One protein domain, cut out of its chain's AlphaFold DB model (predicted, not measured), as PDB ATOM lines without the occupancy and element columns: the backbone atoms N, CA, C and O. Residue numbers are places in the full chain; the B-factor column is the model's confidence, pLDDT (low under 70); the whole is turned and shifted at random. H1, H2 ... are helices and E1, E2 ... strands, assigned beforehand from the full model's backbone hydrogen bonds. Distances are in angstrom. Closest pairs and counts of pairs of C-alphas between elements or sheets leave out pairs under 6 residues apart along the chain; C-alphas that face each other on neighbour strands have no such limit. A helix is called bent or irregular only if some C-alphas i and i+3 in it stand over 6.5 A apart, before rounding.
ATOM      1  N   PRO A   3     100.220  48.148  91.074       55.66
ATOM      2  CA  PRO A   3     101.260  48.421  90.064       55.66
ATOM      3  C   PRO A   3     101.132  47.603  88.771       55.66
ATOM      4  O   PRO A   3     101.439  48.082  87.684       55.66
ATOM      5  N   LYS A   4     100.661  46.349  88.864       54.41
ATOM      6  CA  LYS A   4     100.476  45.484  87.682       54.41
ATOM      7  C   LYS A   4      99.328  45.962  86.790       54.41
ATOM      8  O   LYS A   4      99.342  45.710  85.592       54.41
ATOM      9  N   LEU A   5      98.344  46.646  87.370       54.09
ATOM     10  CA  LEU A   5      97.152  47.087  86.664       54.09
ATOM     11  C   LEU A   5      97.375  48.403  85.924       54.09
ATOM     12  O   LEU A   5      97.010  48.521  84.758       54.09
ATOM     13  N   GLU A   6      98.039  49.354  86.584       63.19
ATOM     14  CA  GLU A   6      98.537  50.564  85.932       63.19
ATOM     15  C   GLU A   6      99.460  50.199  84.775       63.19
ATOM     16  O   GLU A   6      99.335  50.769  83.699       63.19
ATOM     17  N   LYS A   7     100.301  49.171  84.944       69.50
ATOM     18  CA  LYS A   7     101.143  48.647  83.867       69.50
ATOM     19  C   LYS A   7     100.328  48.103  82.686       69.50
ATOM     20  O   LYS A   7     100.683  48.392  81.550       69.50
ATOM     21  N   GLY A   8      99.238  47.369  82.931       70.88
ATOM     22  CA  GLY A   8      98.367  46.829  81.876       70.88
ATOM     23  C   GLY A   8      97.577  47.906  81.124       70.88
ATOM     24  O   GLY A   8      97.578  47.927  79.898       70.88
ATOM     25  N   LEU A   9      96.952  48.843  81.848       79.12
ATOM     26  CA  LEU A   9      96.225  49.954  81.228       79.12
ATOM     27  C   LEU A   9      97.178  50.919  80.510       79.12
ATOM     28  O   LEU A   9      96.876  51.360  79.404       79.12
ATOM     29  N   LYS A  10      98.343  51.217  81.100       81.81
ATOM     30  CA  LYS A  10      99.390  52.006  80.444       81.81
ATOM     31  C   LYS A  10      99.844  51.308  79.166       81.81
ATOM     32  O   LYS A  10      99.790  51.927  78.120       81.81
ATOM     33  N   ALA A  11     100.138  50.008  79.196       78.50
ATOM     34  CA  ALA A  11     100.556  49.272  78.000       78.50
ATOM     35  C   ALA A  11      99.565  49.371  76.822       78.50
ATOM     36  O   ALA A  11     100.003  49.444  75.680       78.50
ATOM     37  N   ILE A  12      98.248  49.415  77.069       81.75
ATOM     38  CA  ILE A  12      97.247  49.523  75.988       81.75
ATOM     39  C   ILE A  12      96.892  50.968  75.598       81.75
ATOM     40  O   ILE A  12      96.319  51.198  74.531       81.75
ATOM     41  N   THR A  13      97.215  51.952  76.443       82.12
ATOM     42  CA  THR A  13      96.857  53.365  76.226       82.12
ATOM     43  C   THR A  13      98.043  54.286  75.959       82.12
ATOM     44  O   THR A  13      97.803  55.419  75.559       82.12
ATOM     45  N   ASP A  14      99.281  53.821  76.138       86.56
ATOM     46  CA  ASP A  14     100.510  54.606  75.989       86.56
ATOM     47  C   ASP A  14     100.741  55.008  74.516       86.56
ATOM     48  O   ASP A  14     100.976  54.132  73.671       86.56
ATOM     49  N   PRO A  15     100.671  56.312  74.186       81.44
ATOM     50  CA  PRO A  15     100.847  56.793  72.817       81.44
ATOM     51  C   PRO A  15     102.247  56.529  72.253       81.44
ATOM     52  O   PRO A  15     102.389  56.221  71.070       81.44
ATOM     53  N   GLU A  16     103.297  56.593  73.077       84.00
ATOM     54  CA  GLU A  16     104.670  56.363  72.617       84.00
ATOM     55  C   GLU A  16     104.888  54.896  72.266       84.00
ATOM     56  O   GLU A  16     105.507  54.578  71.244       84.00
ATOM     57  N   LEU A  17     104.329  53.992  73.077       85.31
ATOM     58  CA  LEU A  17     104.368  52.564  72.793       85.31
ATOM     59  C   LEU A  17     103.606  52.248  71.500       85.31
ATOM     60  O   LEU A  17     104.144  51.549  70.638       85.31
ATOM     61  N   LYS A  18     102.408  52.819  71.314       82.31
ATOM     62  CA  LYS A  18     101.643  52.701  70.061       82.31
ATOM     63  C   LYS A  18     102.441  53.206  68.859       82.31
ATOM     64  O   LYS A  18     102.567  52.480  67.872       82.31
ATOM     65  N   ALA A  19     103.050  54.386  68.958       80.44
ATOM     66  CA  ALA A  19     103.894  54.940  67.904       80.44
ATOM     67  C   ALA A  19     105.125  54.059  67.625       80.44
ATOM     68  O   ALA A  19     105.521  53.875  66.473       80.44
ATOM     69  N   SER A  20     105.724  53.461  68.661       84.19
ATOM     70  CA  SER A  20     106.843  52.528  68.499       84.19
ATOM     71  C   SER A  20     106.436  51.278  67.714       84.19
ATOM     72  O   SER A  20     107.171  50.855  66.820       84.19
ATOM     73  N   TYR A  21     105.243  50.733  67.978       85.50
ATOM     74  CA  TYR A  21     104.695  49.609  67.227       85.50
ATOM     75  C   TYR A  21     104.375  50.000  65.791       85.50
ATOM     76  O   TYR A  21     104.750  49.276  64.877       85.50
ATOM     77  N   GLN A  22     103.769  51.164  65.566       77.50
ATOM     78  CA  GLN A  22     103.511  51.659  64.213       77.50
ATOM     79  C   GLN A  22     104.804  51.805  63.403       77.50
ATOM     80  O   GLN A  22     104.851  51.373  62.255       77.50
ATOM     81  N   ARG A  23     105.884  52.329  63.999       79.88
ATOM     82  CA  ARG A  23     107.202  52.387  63.343       79.88
ATOM     83  C   ARG A  23     107.742  50.989  63.044       79.88
ATOM     84  O   ARG A  23     108.109  50.709  61.902       79.88
ATOM     85  N   LYS A  24     107.743  50.108  64.050       82.06
ATOM     86  CA  LYS A  24     108.253  48.730  63.956       82.06
ATOM     87  C   LYS A  24     107.459  47.851  62.987       82.06
ATOM     88  O   LYS A  24     108.014  46.900  62.465       82.06
ATOM     89  N   TYR A  25     106.184  48.132  62.754       83.06
ATOM     90  CA  TYR A  25     105.315  47.318  61.903       83.06
ATOM     91  C   TYR A  25     104.769  48.093  60.703       83.06
ATOM     92  O   TYR A  25     103.771  47.700  60.107       83.06
ATOM     93  N   SER A  26     105.429  49.187  60.322       77.06
ATOM     94  CA  SER A  26     105.029  50.041  59.196       77.06
ATOM     95  C   SER A  26     104.943  49.281  57.867       77.06
ATOM     96  O   SER A  26     104.060  49.556  57.062       77.06
ATOM     97  N   GLY A  27     105.775  48.252  57.666       74.81
ATOM     98  CA  GLY A  27     105.698  47.357  56.502       74.81
ATOM     99  C   GLY A  27     104.452  46.458  56.462       74.81
ATOM    100  O   GLY A  27     104.213  45.785  55.464       74.81
ATOM    101  N   SER A  28     103.650  46.422  57.532       82.00
ATOM    102  CA  SER A  28     102.407  45.643  57.611       82.00
ATOM    103  C   SER A  28     101.178  46.378  57.066       82.00
ATOM    104  O   SER A  28     100.078  45.814  57.089       82.00
ATOM    105  N   ILE A  29     101.337  47.627  56.610       81.19
ATOM    106  CA  ILE A  29     100.276  48.375  55.926       81.19
ATOM    107  C   ILE A  29      99.888  47.585  54.673       81.19
ATOM    108  O   ILE A  29     100.750  47.186  53.884       81.19
ATOM    109  N   LYS A  30      98.592  47.275  54.537       77.12
ATOM    110  CA  LYS A  30      98.085  46.618  53.329       77.12
ATOM    111  C   LYS A  30      98.236  47.555  52.136       77.12
ATOM    112  O   LYS A  30      98.371  48.762  52.309       77.12
ATOM    113  N   PHE A 256     101.918  41.769  60.354       86.94
ATOM    114  CA  PHE A 256     100.471  41.992  60.370       86.94
ATOM    115  C   PHE A 256      99.872  42.281  58.985       86.94
ATOM    116  O   PHE A 256      98.704  42.678  58.900       86.94
ATOM    117  N   LYS A 257     100.644  42.132  57.896       85.81
ATOM    118  CA  LYS A 257     100.158  42.404  56.536       85.81
ATOM    119  C   LYS A 257      99.031  41.429  56.178       85.81
ATOM    120  O   LYS A 257      99.191  40.212  56.261       85.81
ATOM    121  N   GLY A 258      97.878  41.979  55.794       83.62
ATOM    122  CA  GLY A 258      96.710  41.201  55.364       83.62
ATOM    123  C   GLY A 258      95.978  40.426  56.469       83.62
ATOM    124  O   GLY A 258      95.197  39.544  56.139       83.62
ATOM    125  N   ILE A 259      96.228  40.713  57.752       89.12
ATOM    126  CA  ILE A 259      95.546  40.057  58.883       89.12
ATOM    127  C   ILE A 259      94.457  40.975  59.441       89.12
ATOM    128  O   ILE A 259      94.761  42.082  59.886       89.12
ATOM    129  N   ASN A 260      93.206  40.525  59.489       91.25
ATOM    130  CA  ASN A 260      92.126  41.226  60.187       91.25
ATOM    131  C   ASN A 260      91.732  40.478  61.461       91.25
ATOM    132  O   ASN A 260      91.952  39.278  61.586       91.25
ATOM    133  N   PHE A 261      91.086  41.174  62.399       90.44
ATOM    134  CA  PHE A 261      90.581  40.546  63.626       90.44
ATOM    135  C   PHE A 261      89.579  39.420  63.347       90.44
ATOM    136  O   PHE A 261      89.565  38.436  64.076       90.44
ATOM    137  N   LYS A 262      88.805  39.518  62.259       90.69
ATOM    138  CA  LYS A 262      87.886  38.459  61.818       90.69
ATOM    139  C   LYS A 262      88.568  37.187  61.311       90.69
ATOM    140  O   LYS A 262      87.918  36.154  61.226       90.69
ATOM    141  N   ASP A 263      89.854  37.267  60.975       90.06
ATOM    142  CA  ASP A 263      90.623  36.129  60.468       90.06
ATOM    143  C   ASP A 263      91.269  35.327  61.618       90.06
ATOM    144  O   ASP A 263      91.785  34.235  61.394       90.06
ATOM    145  N   ILE A 264      91.254  35.863  62.847       92.38
ATOM    146  CA  ILE A 264      91.873  35.273  64.040       92.38
ATOM    147  C   ILE A 264      90.852  34.382  64.756       92.38
ATOM    148  O   ILE A 264      89.812  34.864  65.201       92.38
ATOM    149  N   ALA A 265      91.168  33.095  64.916       93.69
ATOM    150  CA  ALA A 265      90.261  32.118  65.517       93.69
ATOM    151  C   ALA A 265      90.066  32.331  67.031       93.69
ATOM    152  O   ALA A 265      88.971  32.146  67.560       93.69
ATOM    153  N   HIS A 266      91.118  32.754  67.730       95.56
ATOM    154  CA  HIS A 266      91.174  32.925  69.175       95.56
ATOM    155  C   HIS A 266      91.480  34.379  69.528       95.56
ATOM    156  O   HIS A 266      92.623  34.762  69.796       95.56
ATOM    157  N   LEU A 267      90.439  35.207  69.569       95.19
ATOM    158  CA  LEU A 267      90.561  36.579  70.049       95.19
ATOM    159  C   LEU A 267      90.706  36.609  71.571       95.19
ATOM    160  O   LEU A 267      89.967  35.942  72.294       95.19
ATOM    161  N   GLN A 268      91.655  37.408  72.066       95.12
ATOM    162  CA  GLN A 268      91.890  37.572  73.499       95.12
ATOM    163  C   GLN A 268      92.101  39.041  73.868       95.12
ATOM    164  O   GLN A 268      92.755  39.789  73.141       95.12
ATOM    165  N   THR A 269      91.582  39.469  75.020       92.81
ATOM    166  CA  THR A 269      91.887  40.800  75.563       92.81
ATOM    167  C   THR A 269      93.352  40.900  75.984       92.81
ATOM    168  O   THR A 269      94.058  39.899  76.124       92.81
ATOM    169  N   ALA A 270      93.813  42.114  76.298       88.19
ATOM    170  CA  ALA A 270      95.155  42.305  76.836       88.19
ATOM    171  C   ALA A 270      95.397  41.566  78.168       88.19
ATOM    172  O   ALA A 270      96.556  41.372  78.518       88.19
ATOM    173  N   THR A 271      94.345  41.143  78.887       88.31
ATOM    174  CA  THR A 271      94.458  40.321  80.108       88.31
ATOM    175  C   THR A 271      94.308  38.813  79.855       88.31
ATOM    176  O   THR A 271      94.235  38.039  80.810       88.31
ATOM    177  N   GLY A 272      94.255  38.394  78.583       89.12
ATOM    178  CA  GLY A 272      94.166  36.991  78.165       89.12
ATOM    179  C   GLY A 272      92.759  36.399  78.214       89.12
ATOM    180  O   GLY A 272      92.605  35.180  78.168       89.12
ATOM    181  N   ARG A 273      91.718  37.231  78.344       90.81
ATOM    182  CA  ARG A 273      90.329  36.762  78.354       90.81
ATOM    183  C   ARG A 273      89.854  36.498  76.936       90.81
ATOM    184  O   ARG A 273      89.987  37.375  76.090       90.81
ATOM    185  N   ASP A 274      89.260  35.332  76.719       94.69
ATOM    186  CA  ASP A 274      88.716  34.955  75.417       94.69
ATOM    187  C   ASP A 274      87.550  35.889  75.020       94.69
ATOM    188  O   ASP A 274      86.692  36.239  75.841       94.69
ATOM    189  N   VAL A 275      87.565  36.313  73.757       94.50
ATOM    190  CA  VAL A 275      86.571  37.172  73.107       94.50
ATOM    191  C   VAL A 275      85.952  36.378  71.961       94.50
ATOM    192  O   VAL A 275      86.665  35.775  71.164       94.50
ATOM    193  N   THR A 276      84.629  36.394  71.861       94.44
ATOM    194  CA  THR A 276      83.892  35.734  70.781       94.44
ATOM    195  C   THR A 276      83.476  36.762  69.738       94.44
ATOM    196  O   THR A 276      82.946  37.819  70.088       94.44
ATOM    197  N   LEU A 277      83.683  36.438  68.464       90.94
ATOM    198  CA  LEU A 277      83.176  37.206  67.332       90.94
ATOM    199  C   LEU A 277      81.835  36.606  66.876       90.94
ATOM    200  O   LEU A 277      81.804  35.500  66.346       90.94
ATOM    201  N   ASN A 278      80.730  37.319  67.099       87.25
ATOM    202  CA  ASN A 278      79.367  36.863  66.772       87.25
ATOM    203  C   ASN A 278      78.890  37.321  65.377       87.25
ATOM    204  O   ASN A 278      77.813  36.940  64.926       87.25
ATOM    205  N   GLY A 279      79.678  38.155  64.698       82.50
ATOM    206  CA  GLY A 279      79.404  38.754  63.391       82.50
ATOM    207  C   GLY A 279      80.575  39.648  62.979       82.50
ATOM    208  O   GLY A 279      81.528  39.774  63.741       82.50
ATOM    209  N   GLU A 280      80.528  40.301  61.813       76.12
ATOM    210  CA  GLU A 280      81.706  41.008  61.262       76.12
ATOM    211  C   GLU A 280      82.341  42.044  62.206       76.12
ATOM    212  O   GLU A 280      83.550  42.241  62.157       76.12
ATOM    213  N   ASN A 281      81.550  42.675  63.077       79.50
ATOM    214  CA  ASN A 281      82.012  43.684  64.037       79.50
ATOM    215  C   ASN A 281      81.373  43.520  65.428       79.50
ATOM    216  O   ASN A 281      81.306  44.476  66.203       79.50
ATOM    217  N   GLU A 282      80.863  42.326  65.742       89.06
ATOM    218  CA  GLU A 282      80.201  42.057  67.018       89.06
ATOM    219  C   GLU A 282      81.103  41.221  67.920       89.06
ATOM    220  O   GLU A 282      81.262  40.018  67.727       89.06
ATOM    221  N   PHE A 283      81.681  41.873  68.924       92.38
ATOM    222  CA  PHE A 283      82.582  41.249  69.883       92.38
ATOM    223  C   PHE A 283      81.863  41.074  71.217       92.38
ATOM    224  O   PHE A 283      81.285  42.022  71.753       92.38
ATOM    225  N   SER A 284      81.932  39.872  71.777       92.56
ATOM    226  CA  SER A 284      81.340  39.550  73.071       92.56
ATOM    227  C   SER A 284      82.335  38.844  73.982       92.56
ATOM    228  O   SER A 284      83.329  38.265  73.550       92.56
ATOM    229  N   MET A 285      82.098  38.956  75.283       93.12
ATOM    230  CA  MET A 285      83.009  38.482  76.313       93.12
ATOM    231  C   MET A 285      82.231  38.277  77.602       93.12
ATOM    232  O   MET A 285      81.449  39.137  78.006       93.12
ATOM    233  N   ASN A 286      82.519  37.179  78.295       88.81
ATOM    234  CA  ASN A 286      81.949  36.917  79.608       88.81
ATOM    235  C   ASN A 286      82.911  37.354  80.713       88.81
ATOM    236  O   ASN A 286      84.058  36.896  80.800       88.81
ATOM    237  N   PHE A 287      82.422  38.222  81.600       83.50
ATOM    238  CA  PHE A 287      83.100  38.522  82.852       83.50
ATOM    239  C   PHE A 287      82.864  37.394  83.867       83.50
ATOM    240  O   PHE A 287      81.783  36.805  83.904       83.50
ATOM    241  N   PRO A 288      83.858  37.066  84.706       77.88
ATOM    242  CA  PRO A 288      83.681  36.076  85.752       77.88
ATOM    243  C   PRO A 288      82.747  36.642  86.828       77.88
ATOM    244  O   PRO A 288      82.821  37.825  87.153       77.88
ATOM    245  N   LYS A 289      81.937  35.785  87.458       68.81
ATOM    246  CA  LYS A 289      81.032  36.154  88.570       68.81
ATOM    247  C   LYS A 289      81.756  36.563  89.872       68.81
ATOM    248  O   LYS A 289      81.137  36.648  90.928       68.81
ATOM    249  N   ILE A 290      83.076  36.750  89.843       54.53
ATOM    250  CA  ILE A 290      83.910  36.920  91.039       54.53
ATOM    251  C   ILE A 290      83.803  38.374  91.533       54.53
ATOM    252  O   ILE A 290      83.828  39.297  90.726       54.53
ATOM    253  N   GLY A 291      83.673  38.559  92.854       60.22
ATOM    254  CA  GLY A 291      83.227  39.795  93.520       60.22
ATOM    255  C   GLY A 291      84.021  41.096  93.282       60.22
ATOM    256  O   GLY A 291      84.959  41.171  92.491       60.22
ATOM    257  N   LEU A 292      83.629  42.144  94.024       55.38
ATOM    258  CA  LEU A 292      83.960  43.579  93.869       55.38
ATOM    259  C   LEU A 292      85.401  43.932  93.416       55.38
ATOM    260  O   LEU A 292      85.617  44.907  92.694       55.38
ATOM    261  N   LEU A 293      86.405  43.155  93.839       55.97
ATOM    262  CA  LEU A 293      87.825  43.352  93.517       55.97
ATOM    263  C   LEU A 293      88.158  43.133  92.030       55.97
ATOM    264  O   LEU A 293      89.013  43.843  91.495       55.97
ATOM    265  N   TYR A 294      87.481  42.200  91.349       60.66
ATOM    266  CA  TYR A 294      87.676  41.961  89.914       60.66
ATOM    267  C   TYR A 294      87.143  43.141  89.089       60.66
ATOM    268  O   TYR A 294      87.860  43.716  88.260       60.66
ATOM    269  N   PHE A 295      85.907  43.550  89.391       60.59
ATOM    270  CA  PHE A 295      85.202  44.637  88.716       60.59
ATOM    271  C   PHE A 295      85.927  45.967  88.830       60.59
ATOM    272  O   PHE A 295      85.886  46.753  87.886       60.59
ATOM    273  N   ARG A 296      86.638  46.229  89.936       63.00
ATOM    274  CA  ARG A 296      87.350  47.498  90.132       63.00
ATOM    275  C   ARG A 296      88.466  47.737  89.116       63.00
ATOM    276  O   ARG A 296      88.597  48.865  88.654       63.00
ATOM    277  N   ASN A 297      89.176  46.696  88.692       67.44
ATOM    278  CA  ASN A 297      90.508  46.887  88.129       67.44
ATOM    279  C   ASN A 297      90.694  46.292  86.717       67.44
ATOM    280  O   ASN A 297      91.171  46.986  85.823       67.44
ATOM    281  N   LYS A 298      90.298  45.039  86.458       82.38
ATOM    282  CA  LYS A 298      90.551  44.407  85.142       82.38
ATOM    283  C   LYS A 298      89.497  44.740  84.086       82.38
ATOM    284  O   LYS A 298      89.822  44.805  82.905       82.38
ATOM    285  N   ALA A 299      88.271  45.032  84.522       88.62
ATOM    286  CA  ALA A 299      87.153  45.309  83.624       88.62
ATOM    287  C   ALA A 299      87.437  46.464  82.652       88.62
ATOM    288  O   ALA A 299      87.129  46.347  81.474       88.62
ATOM    289  N   LEU A 300      88.078  47.549  83.107       91.00
ATOM    290  CA  LEU A 300      88.413  48.671  82.223       91.00
ATOM    291  C   LEU A 300      89.407  48.260  81.125       91.00
ATOM    292  O   LEU A 300      89.218  48.628  79.972       91.00
ATOM    293  N   VAL A 301      90.439  47.480  81.462       90.56
ATOM    294  CA  VAL A 301      91.448  46.992  80.499       90.56
ATOM    295  C   VAL A 301      90.803  46.076  79.456       90.56
ATOM    296  O   VAL A 301      91.061  46.224  78.261       90.56
ATOM    297  N   ASP A 302      89.929  45.169  79.891       92.56
ATOM    298  CA  ASP A 302      89.209  44.250  79.006       92.56
ATOM    299  C   ASP A 302      88.228  44.992  78.083       92.56
ATOM    300  O   ASP A 302      88.233  44.774  76.874       92.56
ATOM    301  N   LEU A 303      87.439  45.929  78.621       94.56
ATOM    302  CA  LEU A 303      86.514  46.753  77.830       94.56
ATOM    303  C   LEU A 303      87.258  47.654  76.839       94.56
ATOM    304  O   LEU A 303      86.836  47.789  75.693       94.56
ATOM    305  N   THR A 304      88.395  48.223  77.251       94.69
ATOM    306  CA  THR A 304      89.271  48.991  76.354       94.69
ATOM    307  C   THR A 304      89.828  48.093  75.250       94.69
ATOM    308  O   THR A 304      89.869  48.510  74.100       94.69
ATOM    309  N   SER A 305      90.210  46.851  75.567       94.31
ATOM    310  CA  SER A 305      90.700  45.886  74.571       94.31
ATOM    311  C   SER A 305      89.644  45.603  73.504       94.31
ATOM    312  O   SER A 305      89.947  45.697  72.319       94.31
ATOM    313  N   ILE A 306      88.397  45.339  73.905       94.25
ATOM    314  CA  ILE A 306      87.293  45.131  72.955       94.25
ATOM    315  C   ILE A 306      87.049  46.386  72.117       94.25
ATOM    316  O   ILE A 306      86.938  46.297  70.898       94.25
ATOM    317  N   ALA A 307      87.018  47.565  72.738       95.38
ATOM    318  CA  ALA A 307      86.847  48.808  71.997       95.38
ATOM    319  C   ALA A 307      87.992  49.043  70.990       95.38
ATOM    320  O   ALA A 307      87.737  49.474  69.868       95.38
ATOM    321  N   ILE A 308      89.238  48.701  71.339       93.31
ATOM    322  CA  ILE A 308      90.380  48.741  70.413       93.31
ATOM    323  C   ILE A 308      90.146  47.802  69.224       93.31
ATOM    324  O   ILE A 308      90.372  48.225  68.094       93.31
ATOM    325  N   MET A 309      89.663  46.574  69.447       93.81
ATOM    326  CA  MET A 309      89.350  45.623  68.366       93.81
ATOM    327  C   MET A 309      88.252  46.151  67.433       93.81
ATOM    328  O   MET A 309      88.402  46.103  66.213       93.81
ATOM    329  N   VAL A 310      87.179  46.721  67.993       93.12
ATOM    330  CA  VAL A 310      86.080  47.325  67.218       93.12
ATOM    331  C   VAL A 310      86.595  48.490  66.370       93.12
ATOM    332  O   VAL A 310      86.349  48.539  65.168       93.12
ATOM    333  N   ARG A 311      87.370  49.406  66.965       91.38
ATOM    334  CA  ARG A 311      87.958  50.540  66.238       91.38
ATOM    335  C   ARG A 311      88.915  50.074  65.141       91.38
ATOM    336  O   ARG A 311      88.867  50.574  64.025       91.38
ATOM    337  N   ALA A 312      89.759  49.090  65.446       90.06
ATOM    338  CA  ALA A 312      90.694  48.484  64.502       90.06
ATOM    339  C   ALA A 312      90.004  47.745  63.343       90.06
ATOM    340  O   ALA A 312      90.642  47.494  62.323       90.06
ATOM    341  N   SER A 313      88.716  47.424  63.488       87.94
ATOM    342  CA  SER A 313      87.881  46.851  62.428       87.94
ATOM    343  C   SER A 313      87.240  47.922  61.528       87.94
ATOM    344  O   SER A 313      86.491  47.590  60.617       87.94
ATOM    345  N   GLY A 314      87.556  49.208  61.743       85.50
ATOM    346  CA  GLY A 314      87.114  50.324  60.898       85.50
ATOM    347  C   GLY A 314      85.927  51.120  61.440       85.50
ATOM    348  O   GLY A 314      85.388  51.966  60.733       85.50
ATOM    349  N   ALA A 315      85.488  50.857  62.673       89.38
ATOM    350  CA  ALA A 315      84.335  51.539  63.243       89.38
ATOM    351  C   ALA A 315      84.699  52.917  63.828       89.38
ATOM    352  O   ALA A 315      85.533  53.022  64.728       89.38
ATOM    353  N   ASP A 316      83.982  53.958  63.395       87.06
ATOM    354  CA  ASP A 316      84.063  55.314  63.972       87.06
ATOM    355  C   ASP A 316      83.125  55.520  65.171       87.06
ATOM    356  O   ASP A 316      83.254  56.484  65.934       87.06
ATOM    357  N   LYS A 317      82.157  54.613  65.336       93.81
ATOM    358  CA  LYS A 317      81.165  54.613  66.414       93.81
ATOM    359  C   LYS A 317      81.084  53.237  67.052       93.81
ATOM    360  O   LYS A 317      81.264  52.228  66.378       93.81
ATOM    361  N   ILE A 318      80.751  53.194  68.337       95.69
ATOM    362  CA  ILE A 318      80.637  51.946  69.091       95.69
ATOM    363  C   ILE A 318      79.390  51.941  69.970       95.69
ATOM    364  O   ILE A 318      79.047  52.938  70.606       95.69
ATOM    365  N   THR A 319      78.719  50.791  70.017       96.50
ATOM    366  CA  THR A 319      77.700  50.493  71.026       96.50
ATOM    367  C   THR A 319      78.230  49.402  71.942       96.50
ATOM    368  O   THR A 319      78.513  48.305  71.471       96.50
ATOM    369  N   LEU A 320      78.349  49.678  73.240       95.88
ATOM    370  CA  LEU A 320      78.732  48.678  74.235       95.88
ATOM    371  C   LEU A 320      77.514  48.301  75.070       95.88
ATOM    372  O   LEU A 320      76.882  49.164  75.678       95.88
ATOM    373  N   SER A 321      77.200  47.010  75.105       95.25
ATOM    374  CA  SER A 321      76.137  46.469  75.950       95.25
ATOM    375  C   SER A 321      76.754  45.738  77.131       95.25
ATOM    376  O   SER A 321      77.568  44.837  76.947       95.25
ATOM    377  N   VAL A 322      76.371  46.127  78.343       92.38
ATOM    378  CA  VAL A 322      76.791  45.484  79.590       92.38
ATOM    379  C   VAL A 322      75.563  44.977  80.331       92.38
ATOM    380  O   VAL A 322      74.499  45.599  80.310       92.38
ATOM    381  N   THR A 323      75.681  43.812  80.957       91.06
ATOM    382  CA  THR A 323      74.588  43.186  81.710       91.06
ATOM    383  C   THR A 323      75.124  42.643  83.022       91.06
ATOM    384  O   THR A 323      76.200  42.044  83.048       91.06
ATOM    385  N   HIS A 324      74.397  42.895  84.108       90.25
ATOM    386  CA  HIS A 324      74.727  42.401  85.437       90.25
ATOM    387  C   HIS A 324      73.476  42.370  86.328       90.25
ATOM    388  O   HIS A 324      72.656  43.286  86.271       90.25
ATOM    389  N   ASP A 325      73.368  41.349  87.186       90.12
ATOM    390  CA  ASP A 325      72.199  41.119  88.055       90.12
ATOM    391  C   ASP A 325      71.941  42.284  89.027       90.12
ATOM    392  O   ASP A 325      70.806  42.588  89.385       90.12
ATOM    393  N   LYS A 326      73.015  42.955  89.456       89.81
ATOM    394  CA  LYS A 326      72.961  44.169  90.281       89.81
ATOM    395  C   LYS A 326      73.075  45.412  89.409       89.81
ATOM    396  O   LYS A 326      74.109  45.609  88.770       89.81
ATOM    397  N   GLU A 327      72.062  46.273  89.463       90.56
ATOM    398  CA  GLU A 327      71.985  47.508  88.669       90.56
ATOM    399  C   GLU A 327      73.168  48.457  88.921       90.56
ATOM    400  O   GLU A 327      73.707  49.040  87.985       90.56
ATOM    401  N   GLU A 328      73.633  48.587  90.168       89.50
ATOM    402  CA  GLU A 328      74.768  49.464  90.492       89.50
ATOM    403  C   GLU A 328      76.073  49.008  89.826       89.50
ATOM    404  O   GLU A 328      76.814  49.826  89.273       89.50
ATOM    405  N   ASP A 329      76.323  47.700  89.827       88.50
ATOM    406  CA  ASP A 329      77.480  47.098  89.168       88.50
ATOM    407  C   ASP A 329      77.339  47.178  87.637       88.50
ATOM    408  O   ASP A 329      78.317  47.458  86.941       88.50
ATOM    409  N   ALA A 330      76.121  47.012  87.106       90.94
ATOM    410  CA  ALA A 330      75.823  47.190  85.684       90.94
ATOM    411  C   ALA A 330      76.116  48.632  85.229       90.94
ATOM    412  O   ALA A 330      76.754  48.852  84.197       90.94
ATOM    413  N   MET A 331      75.722  49.621  86.034       93.19
ATOM    414  CA  MET A 331      76.011  51.036  85.798       93.19
ATOM    415  C   MET A 331      77.510  51.341  85.887       93.19
ATOM    416  O   MET A 331      78.027  52.107  85.074       93.19
ATOM    417  N   GLU A 332      78.236  50.735  86.829       92.06
ATOM    418  CA  GLU A 332      79.692  50.895  86.922       92.06
ATOM    419  C   GLU A 332      80.426  50.277  85.724       92.06
ATOM    420  O   GLU A 332      81.356  50.886  85.188       92.06
ATOM    421  N   LEU A 333      79.986  49.109  85.251       92.19
ATOM    422  CA  LEU A 333      80.460  48.538  83.988       92.19
ATOM    423  C   LEU A 333      80.133  49.456  82.806       92.19
ATOM    424  O   LEU A 333      80.981  49.636  81.936       92.19
ATOM    425  N   GLY A 334      78.957  50.091  82.802       94.44
ATOM    426  CA  GLY A 334      78.557  51.069  81.791       94.44
ATOM    427  C   GLY A 334      79.487  52.285  81.746       94.44
ATOM    428  O   GLY A 334      79.933  52.680  80.668       94.44
ATOM    429  N   ARG A 335      79.868  52.832  82.911       95.62
ATOM    430  CA  ARG A 335      80.881  53.903  83.003       95.62
ATOM    431  C   ARG A 335      82.219  53.455  82.431       95.62
ATOM    432  O   ARG A 335      82.794  54.156  81.606       95.62
ATOM    433  N   LYS A 336      82.701  52.270  82.821       94.19
ATOM    434  CA  LYS A 336      83.983  51.730  82.328       94.19
ATOM    435  C   LYS A 336      83.958  51.410  80.843       94.19
ATOM    436  O   LYS A 336      84.988  51.529  80.192       94.19
ATOM    437  N   ALA A 337      82.809  51.019  80.303       96.00
ATOM    438  CA  ALA A 337      82.631  50.806  78.876       96.00
ATOM    439  C   ALA A 337      82.766  52.129  78.109       96.00
ATOM    440  O   ALA A 337      83.487  52.179  77.114       96.00
ATOM    441  N   TYR A 338      82.163  53.214  78.612       97.06
ATOM    442  CA  TYR A 338      82.365  54.555  78.055       97.06
ATOM    443  C   TYR A 338      83.835  54.988  78.145       97.06
ATOM    444  O   TYR A 338      84.426  55.387  77.147       97.06
ATOM    445  N   GLU A 339      84.459  54.835  79.316       95.69
ATOM    446  CA  GLU A 339      85.874  55.169  79.519       95.69
ATOM    447  C   GLU A 339      86.799  54.376  78.596       95.69
ATOM    448  O   GLU A 339      87.682  54.949  77.961       95.69
ATOM    449  N   GLY A 340      86.579  53.066  78.489       94.94
ATOM    450  CA  GLY A 340      87.357  52.189  77.627       94.94
ATOM    451  C   GLY A 340      87.209  52.542  76.151       94.94
ATOM    452  O   GLY A 340      88.201  52.519  75.424       94.94
ATOM    453  N   ALA A 341      86.016  52.957  75.710       96.50
ATOM    454  CA  ALA A 341      85.812  53.465  74.357       96.50
ATOM    455  C   ALA A 341      86.634  54.738  74.095       96.50
ATOM    456  O   ALA A 341      87.331  54.833  73.083       96.50
ATOM    457  N   LEU A 342      86.633  55.695  75.027       95.44
ATOM    458  CA  LEU A 342      87.439  56.910  74.882       95.44
ATOM    459  C   LEU A 342      88.945  56.613  74.879       95.44
ATOM    460  O   LEU A 342      89.680  57.173  74.068       95.44
ATOM    461  N   LEU A 343      89.413  55.691  75.726       92.81
ATOM    462  CA  LEU A 343      90.820  55.268  75.771       92.81
ATOM    463  C   LEU A 343      91.256  54.476  74.531       92.81
ATOM    464  O   LEU A 343      92.413  54.566  74.115       92.81
ATOM    465  N   ALA A 344      90.334  53.733  73.917       92.12
ATOM    466  CA  ALA A 344      90.533  53.119  72.607       92.12
ATOM    467  C   ALA A 344      90.599  54.165  71.478       92.12
ATOM    468  O   ALA A 344      91.073  53.863  70.381       92.12
ATOM    469  N   GLY A 345      90.186  55.404  71.761       90.56
ATOM    470  CA  GLY A 345      90.269  56.575  70.893       90.56
ATOM    471  C   GLY A 345      89.002  56.868  70.096       90.56
ATOM    472  O   GLY A 345      89.068  57.608  69.115       90.56
ATOM    473  N   PHE A 346      87.848  56.337  70.517       92.50
ATOM    474  CA  PHE A 346      86.565  56.853  70.048       92.50
ATOM    475  C   PHE A 346      86.374  58.303  70.503       92.50
ATOM    476  O   PHE A 346      86.833  58.726  71.567       92.50
ATOM    477  N   ASN A 347      85.688  59.088  69.677       91.00
ATOM    478  CA  ASN A 347      85.355  60.465  70.010       91.00
ATOM    479  C   ASN A 347      84.345  60.514  71.170       91.00
ATOM    480  O   ASN A 347      83.415  59.705  71.183       91.00
ATOM    481  N   PRO A 348      84.456  61.476  72.106       91.31
ATOM    482  CA  PRO A 348      83.398  61.705  73.080       91.31
ATOM    483  C   PRO A 348      82.101  62.137  72.389       91.31
ATOM    484  O   PRO A 348      82.095  62.587  71.236       91.31
ATOM    485  N   ASN A 349      80.987  61.982  73.098       90.12
ATOM    486  CA  ASN A 349      79.697  62.461  72.617       90.12
ATOM    487  C   ASN A 349      79.666  63.994  72.662       90.12
ATOM    488  O   ASN A 349      80.117  64.607  73.625       90.12
ATOM    489  N   THR A 350      79.119  64.610  71.618       84.69
ATOM    490  CA  THR A 350      78.955  66.067  71.514       84.69
ATOM    491  C   THR A 350      77.494  66.400  71.237       84.69
ATOM    492  O   THR A 350      76.717  65.524  70.853       84.69
ATOM    493  N   ALA A 351      77.123  67.680  71.334       78.00
ATOM    494  CA  ALA A 351      75.793  68.141  70.925       78.00
ATOM    495  C   ALA A 351      75.458  67.785  69.461       78.00
ATOM    496  O   ALA A 351      74.293  67.636  69.110       78.00
ATOM    497  N   LYS A 352      76.480  67.622  68.608       74.69
ATOM    498  CA  LYS A 352      76.334  67.347  67.173       74.69
ATOM    499  C   LYS A 352      76.355  65.855  66.822       74.69
ATOM    500  O   LYS A 352      76.118  65.508  65.671       74.69
ATOM    501  N   GLY A 353      76.643  64.960  67.772       78.06
ATOM    502  CA  GLY A 353      76.700  63.531  67.469       78.06
ATOM    503  C   GLY A 353      77.036  62.626  68.651       78.06
ATOM    504  O   GLY A 353      77.858  62.962  69.508       78.06
ATOM    505  N   LYS A 354      76.416  61.438  68.648       87.12
ATOM    506  CA  LYS A 354      76.689  60.331  69.573       87.12
ATOM    507  C   LYS A 354      77.618  59.318  68.887       87.12
ATOM    508  O   LYS A 354      77.218  58.686  67.909       87.12
ATOM    509  N   ASN A 355      78.845  59.194  69.384       91.31
ATOM    510  CA  ASN A 355      79.876  58.280  68.876       91.31
ATOM    511  C   ASN A 355      80.037  57.037  69.764       91.31
ATOM    512  O   ASN A 355      80.428  55.980  69.278       91.31
ATOM    513  N   VAL A 356      79.693  57.153  71.051       96.38
ATOM    514  CA  VAL A 356      79.716  56.054  72.021       96.38
ATOM    515  C   VAL A 356      78.324  55.900  72.629       96.38
ATOM    516  O   VAL A 356      77.832  56.795  73.319       96.38
ATOM    517  N   ALA A 357      77.685  54.762  72.374       96.31
ATOM    518  CA  ALA A 357      76.400  54.386  72.952       96.31
ATOM    519  C   ALA A 357      76.596  53.274  73.991       96.31
ATOM    520  O   ALA A 357      77.278  52.288  73.722       96.31
ATOM    521  N   ILE A 358      75.985  53.409  75.169       97.19
ATOM    522  CA  ILE A 358      76.100  52.426  76.254       97.19
ATOM    523  C   ILE A 358      74.718  51.873  76.581       97.19
ATOM    524  O   ILE A 358      73.810  52.631  76.928       97.19
ATOM    525  N   LYS A 359      74.559  50.552  76.490       96.94
ATOM    526  CA  LYS A 359      73.362  49.847  76.949       96.94
ATOM    527  C   LYS A 359      73.660  49.141  78.268       96.94
ATOM    528  O   LYS A 359      74.568  48.317  78.325       96.94
ATOM    529  N   VAL A 360      72.888  49.437  79.306       95.25
ATOM    530  CA  VAL A 360      72.962  48.776  80.615       95.25
ATOM    531  C   VAL A 360      71.702  47.938  80.780       95.25
ATOM    532  O   VAL A 360      70.597  48.469  80.667       95.25
ATOM    533  N   ASN A 361      71.854  46.625  80.976       95.12
ATOM    534  CA  ASN A 361      70.733  45.685  81.120       95.12
ATOM    535  C   ASN A 361      69.689  45.838  79.989       95.12
ATOM    536  O   ASN A 361      68.483  45.916  80.213       95.12
ATOM    537  N   GLY A 362      70.179  45.961  78.748       93.81
ATOM    538  CA  GLY A 362      69.362  46.120  77.539       93.81
ATOM    539  C   GLY A 362      68.837  47.537  77.266       93.81
ATOM    540  O   GLY A 362      68.355  47.795  76.164       93.81
ATOM    541  N   LYS A 363      68.971  48.483  78.204       96.56
ATOM    542  CA  LYS A 363      68.465  49.859  78.060       96.56
ATOM    543  C   LYS A 363      69.578  50.823  77.675       96.56
ATOM    544  O   LYS A 363      70.629  50.829  78.304       96.56
ATOM    545  N   LEU A 364      69.347  51.661  76.663       96.44
ATOM    546  CA  LEU A 364      70.276  52.738  76.310       96.44
ATOM    547  C   LEU A 364      70.310  53.769  77.445       96.44
ATOM    548  O   LEU A 364      69.267  54.294  77.831       96.44
ATOM    549  N   VAL A 365      71.501  54.057  77.966       95.69
ATOM    550  CA  VAL A 365      71.696  55.027  79.047       95.69
ATOM    551  C   VAL A 365      72.471  56.228  78.523       95.69
ATOM    552  O   VAL A 365      73.480  56.089  77.831       95.69
ATOM    553  N   GLU A 366      71.990  57.425  78.850       94.25
ATOM    554  CA  GLU A 366      72.677  58.665  78.502       94.25
ATOM    555  C   GLU A 366      73.948  58.854  79.331       94.25
ATOM    556  O   GLU A 366      74.016  58.469  80.498       94.25
ATOM    557  N   VAL A 367      74.963  59.479  78.730       92.69
ATOM    558  CA  VAL A 367      76.264  59.684  79.386       92.69
ATOM    559  C   VAL A 367      76.119  60.517  80.658       92.69
ATOM    560  O   VAL A 367      76.734  60.184  81.668       92.69
ATOM    561  N   ASP A 368      75.263  61.538  80.650       93.12
ATOM    562  CA  ASP A 368      75.006  62.372  81.831       93.12
ATOM    563  C   ASP A 368      74.495  61.520  82.999       93.12
ATOM    564  O   ASP A 368      75.011  61.612  84.110       93.12
ATOM    565  N   LYS A 369      73.581  60.585  82.717       94.38
ATOM    566  CA  LYS A 369      73.050  59.640  83.704       94.38
ATOM    567  C   LYS A 369      74.085  58.609  84.163       94.38
ATOM    568  O   LYS A 369      74.082  58.212  85.327       94.38
ATOM    569  N   LEU A 370      74.997  58.171  83.288       93.69
ATOM    570  CA  LEU A 370      76.100  57.294  83.700       93.69
ATOM    571  C   LEU A 370      76.979  57.979  84.754       93.69
ATOM    572  O   LEU A 370      77.336  57.343  85.744       93.69
ATOM    573  N   PHE A 371      77.300  59.263  84.576       95.81
ATOM    574  CA  PHE A 371      78.266  59.992  85.408       95.81
ATOM    575  C   PHE A 371      77.647  60.955  86.429       95.81
ATOM    576  O   PHE A 371      78.393  61.674  87.086       95.81
ATOM    577  N   GLU A 372      76.329  60.933  86.632       94.62
ATOM    578  CA  GLU A 372      75.601  61.831  87.546       94.62
ATOM    579  C   GLU A 372      76.215  61.885  88.957       94.62
ATOM    580  O   GLU A 372      76.440  62.958  89.509       94.62
ATOM    581  N   LYS A 373      76.584  60.723  89.517       92.31
ATOM    582  CA  LYS A 373      77.213  60.619  90.848       92.31
ATOM    583  C   LYS A 373      78.720  60.925  90.858       92.31
ATOM    584  O   LYS A 373      79.329  60.960  91.923       92.31
ATOM    585  N   CYS A 374      79.351  61.079  89.695       91.69
ATOM    586  CA  CYS A 374      80.798  61.270  89.559       91.69
ATOM    587  C   CYS A 374      81.172  62.112  88.316       91.69
ATOM    588  O   CYS A 374      81.903  61.631  87.443       91.69
ATOM    589  N   PRO A 375      80.711  63.371  88.211       93.38
ATOM    590  CA  PRO A 375      80.926  64.199  87.020       93.38
ATOM    591  C   PRO A 375      82.412  64.496  86.751       93.38
ATOM    592  O   PRO A 375      82.840  64.518  85.598       93.38
ATOM    593  N   SER A 376      83.230  64.634  87.799       93.75
ATOM    594  CA  SER A 376      84.683  64.841  87.679       93.75
ATOM    595  C   SER A 376      85.394  63.687  86.965       93.75
ATOM    596  O   SER A 376      86.344  63.905  86.214       93.75
ATOM    597  N   ARG A 377      84.903  62.451  87.132       94.06
ATOM    598  CA  ARG A 377      85.444  61.258  86.466       94.06
ATOM    599  C   ARG A 377      85.258  61.331  84.951       94.06
ATOM    600  O   ARG A 377      86.171  60.969  84.213       94.06
ATOM    601  N   ARG A 378      84.114  61.853  84.495       93.88
ATOM    602  CA  ARG A 378      83.851  62.097  83.071       93.88
ATOM    603  C   ARG A 378      84.809  63.138  82.500       93.88
ATOM    604  O   ARG A 378      85.433  62.886  81.475       93.88
ATOM    605  N   GLN A 379      84.942  64.280  83.172       92.81
ATOM    606  CA  GLN A 379      85.828  65.356  82.718       92.81
ATOM    607  C   GLN A 379      87.270  64.861  82.573       92.81
ATOM    608  O   GLN A 379      87.899  65.087  81.542       92.81
ATOM    609  N   LEU A 380      87.761  64.108  83.563       93.31
ATOM    610  CA  LEU A 380      89.112  63.556  83.548       93.31
ATOM    611  C   LEU A 380      89.343  62.617  82.356       93.31
ATOM    612  O   LEU A 380      90.383  62.698  81.700       93.31
ATOM    613  N   ILE A 381      88.398  61.713  82.067       93.69
ATOM    614  CA  ILE A 381      88.578  60.762  80.967       93.69
ATOM    615  C   ILE A 381      88.451  61.430  79.595       93.69
ATOM    616  O   ILE A 381      89.195  61.082  78.680       93.69
ATOM    617  N   GLU A 382      87.564  62.416  79.452       93.69
ATOM    618  CA  GLU A 382      87.417  63.189  78.215       93.69
ATOM    619  C   GLU A 382      88.657  64.053  77.952       93.69
ATOM    620  O   GLU A 382      89.154  64.074  76.824       93.69
ATOM    621  N   GLN A 383      89.221  64.674  78.994       92.12
ATOM    622  CA  GLN A 383      90.495  65.390  78.907       92.12
ATOM    623  C   GLN A 383      91.631  64.449  78.496       92.12
ATOM    624  O   GLN A 383      92.343  64.724  77.533       92.12
ATOM    625  N   LYS A 384      91.754  63.290  79.152       89.62
ATOM    626  CA  LYS A 384      92.782  62.298  78.817       89.62
ATOM    627  C   LYS A 384      92.660  61.796  77.375       89.62
ATOM    628  O   LYS A 384      93.667  61.615  76.696       89.62
ATOM    629  N   ALA A 385      91.439  61.582  76.888       88.62
ATOM    630  CA  ALA A 385      91.202  61.195  75.501       88.62
ATOM    631  C   ALA A 385      91.591  62.308  74.513       88.62
ATOM    632  O   ALA A 385      92.132  62.019  73.444       88.62
ATOM    633  N   ALA A 386      91.351  63.575  74.864       87.75
ATOM    634  CA  ALA A 386      91.790  64.718  74.067       87.75
ATOM    635  C   ALA A 386      93.322  64.839  74.030       87.75
ATOM    636  O   ALA A 386      93.888  65.059  72.960       87.75
ATOM    637  N   ASP A 387      93.999  64.641  75.161       87.12
ATOM    638  CA  ASP A 387      95.460  64.707  75.237       87.12
ATOM    639  C   ASP A 387      96.122  63.559  74.465       87.12
ATOM    640  O   ASP A 387      97.036  63.800  73.679       87.12
ATOM    641  N   ASN A 388      95.598  62.333  74.576       82.94
ATOM    642  CA  ASN A 388      96.077  61.198  73.782       82.94
ATOM    643  C   ASN A 388      95.982  61.465  72.274       82.94
ATOM    644  O   ASN A 388      96.918  61.149  71.545       82.94
ATOM    645  N   LYS A 389      94.901  62.102  71.803       81.12
ATOM    646  CA  LYS A 389      94.778  62.488  70.389       81.12
ATOM    647  C   LYS A 389      95.824  63.504  69.963       81.12
ATOM    648  O   LYS A 389      96.369  63.372  68.877       81.12
ATOM    649  N   LYS A 390      96.119  64.511  70.794       80.06
ATOM    650  CA  LYS A 390      97.175  65.494  70.491       80.06
ATOM    651  C   LYS A 390      98.537  64.817  70.359       80.06
ATOM    652  O   LYS A 390      99.303  65.152  69.459       80.06
ATOM    653  N   VAL A 391      98.831  63.861  71.240       75.56
ATOM    654  CA  VAL A 391     100.085  63.106  71.181       75.56
ATOM    655  C   VAL A 391     100.126  62.227  69.930       75.56
ATOM    656  O   VAL A 391     101.105  62.309  69.192       75.56
ATOM    657  N   ASP A 392      99.059  61.479  69.632       71.81
ATOM    658  CA  ASP A 392      98.946  60.680  68.403       71.81
ATOM    659  C   ASP A 392      99.158  61.555  67.149       71.81
ATOM    660  O   ASP A 392      99.961  61.198  66.286       71.81
ATOM    661  N   HIS A 393      98.543  62.746  67.098       67.88
ATOM    662  CA  HIS A 393      98.756  63.733  66.032       67.88
ATOM    663  C   HIS A 393     100.228  64.159  65.911       67.88
ATOM    664  O   HIS A 393     100.811  64.148  64.828       67.88
ATOM    665  N   SER A 394     100.877  64.479  67.034       62.31
ATOM    666  CA  SER A 394     102.280  64.918  67.057       62.31
ATOM    667  C   SER A 394     103.290  63.825  66.672       62.31
ATOM    668  O   SER A 394     104.422  64.122  66.269       62.31
ATOM    669  N   LEU A 395     102.906  62.555  66.816       60.12
ATOM    670  CA  LEU A 395     103.735  61.392  66.509       60.12
ATOM    671  C   LEU A 395     103.472  60.843  65.100       60.12
ATOM    672  O   LEU A 395     104.284  60.051  64.618       60.12
ATOM    673  N   ASN A 396     102.407  61.292  64.428       60.25
ATOM    674  CA  ASN A 396     102.072  60.932  63.056       60.25
ATOM    675  C   ASN A 396     102.853  61.800  62.042       60.25
ATOM    676  O   ASN A 396     102.581  62.997  61.900       60.25
TER     677      ASN A 396
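AT A GLANCE: This is residues 3 to 30 and 256 to 396 of the 432 residues of the protein "Coiled coil domain protein" of Legionella busanensis (UniProt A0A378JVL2). Two helices, H3 and H4, pack on each other as the core; H4 covers one face of a small three-stranded sheet, E3 E4 E5, and the long helix H6 packs on H4 away from that sheet. A separate hairpin, E1 and E2, packs on H3, while H1 packs on H3 and H2 on H6. The printed part has 169 residues with six named helices and five named strands, in the order H1 H2 E1 E2 H3 E3 H4 E4 E5 H5 H6, of mixed class. The larger sheet runs E3 E4 E5 and is mixed; E1 and E2 are antiparallel. The whole is compact, with a radius of gyration of the C-alphas of 15.9 A and spans of 47 by 36 by 34 A.

IN THESE COORDINATES: The larger sheet has E3, residues 318 to 322, E4, 356 to 360, and E5, 363 to 365. C-alpha 318 is at (80.637, 51.946, 69.091). H4, residues 327 to 344, is 25.2 A long; H3, residues 292 to 312, is 30.5 A, with a kink of 42 degrees near residue 299. H3 is only just irregular: C-alphas 296 and 299 are 6.9 A apart. E1 is residues 274 to 279 and E2 282 to 284. H1, residues 3 to 13, begins at C-alpha 3 (101.260, 48.421, 90.064); H2 is residues 15 to 24. H5 is residues 367 to 371, and H6, residues 375 to 395, 30.8 A long, ends at C-alpha 395 (103.735, 61.392, 66.509).

HOW THE PARTS SIT: E3 and E4 are parallel, with N 320 and O 357 2.9 A apart; E4 and E5 are an antiparallel hairpin, with N 360 and O 363 at 2.8 A, both within hydrogen-bond range. H3 and H4 on one face of this sheet give two layers, helices and sheet. H4 lies over E3 and E4 at a height over the sheet of 8.2 A. E3, H4 and E4 form a strand-helix-strand unit, parallel strands joined through a helix, with a right-handed crossover. H4 is the hub, touching H3, H5 and H6. It touches H3 at a steep tilt of 41 degrees, the closest C-alphas being those of Thr 304 and Gly 340, 3.9 A. With residues 339 to 343 alone it touches H6 at a shallow tilt of 19 degrees; the closest C-alphas are those of Leu 342 and Ala 385, 5.7 A. H5 only grazes the sheet, with residues 367 to 370, and touches H4, closest at the C-alphas of Arg 335 and Leu 370, 5.9 A. H1 touches H3, closest at the C-alphas of Leu 9 and Val 301, 5.7 A. H2 touches H6, closest at the C-alphas of Pro 15 and Asp 392, 6.2 A. In the hairpin E1 and E2, N 276 and O 284 are 2.8 A apart; the closest C-alphas of E2 and H3 are those of Phe 283 and Ile 306, 6.8 A. Every O i to N i+4 pair is within hydrogen-bond range in H1, H2, H4, H5 and H6; in H3 13 of 17 are.

THE WHOLE: The C-alphas farthest apart, those of Gly 27 and Lys 326, are 47.1 A apart. Residues 31 to 255 are not printed, and C-alphas 30 and 256 are 8.8 A apart across the cut. The link from H4 to E4 is long; residues 256 to 273 hold no named element, though 267 to 268 pair antiparallel with 274 to 275 of E1. The mean pLDDT of the printed part is 86.3; it is under 70 at residues 3 to 7, 289 to 297 and 393 to 396.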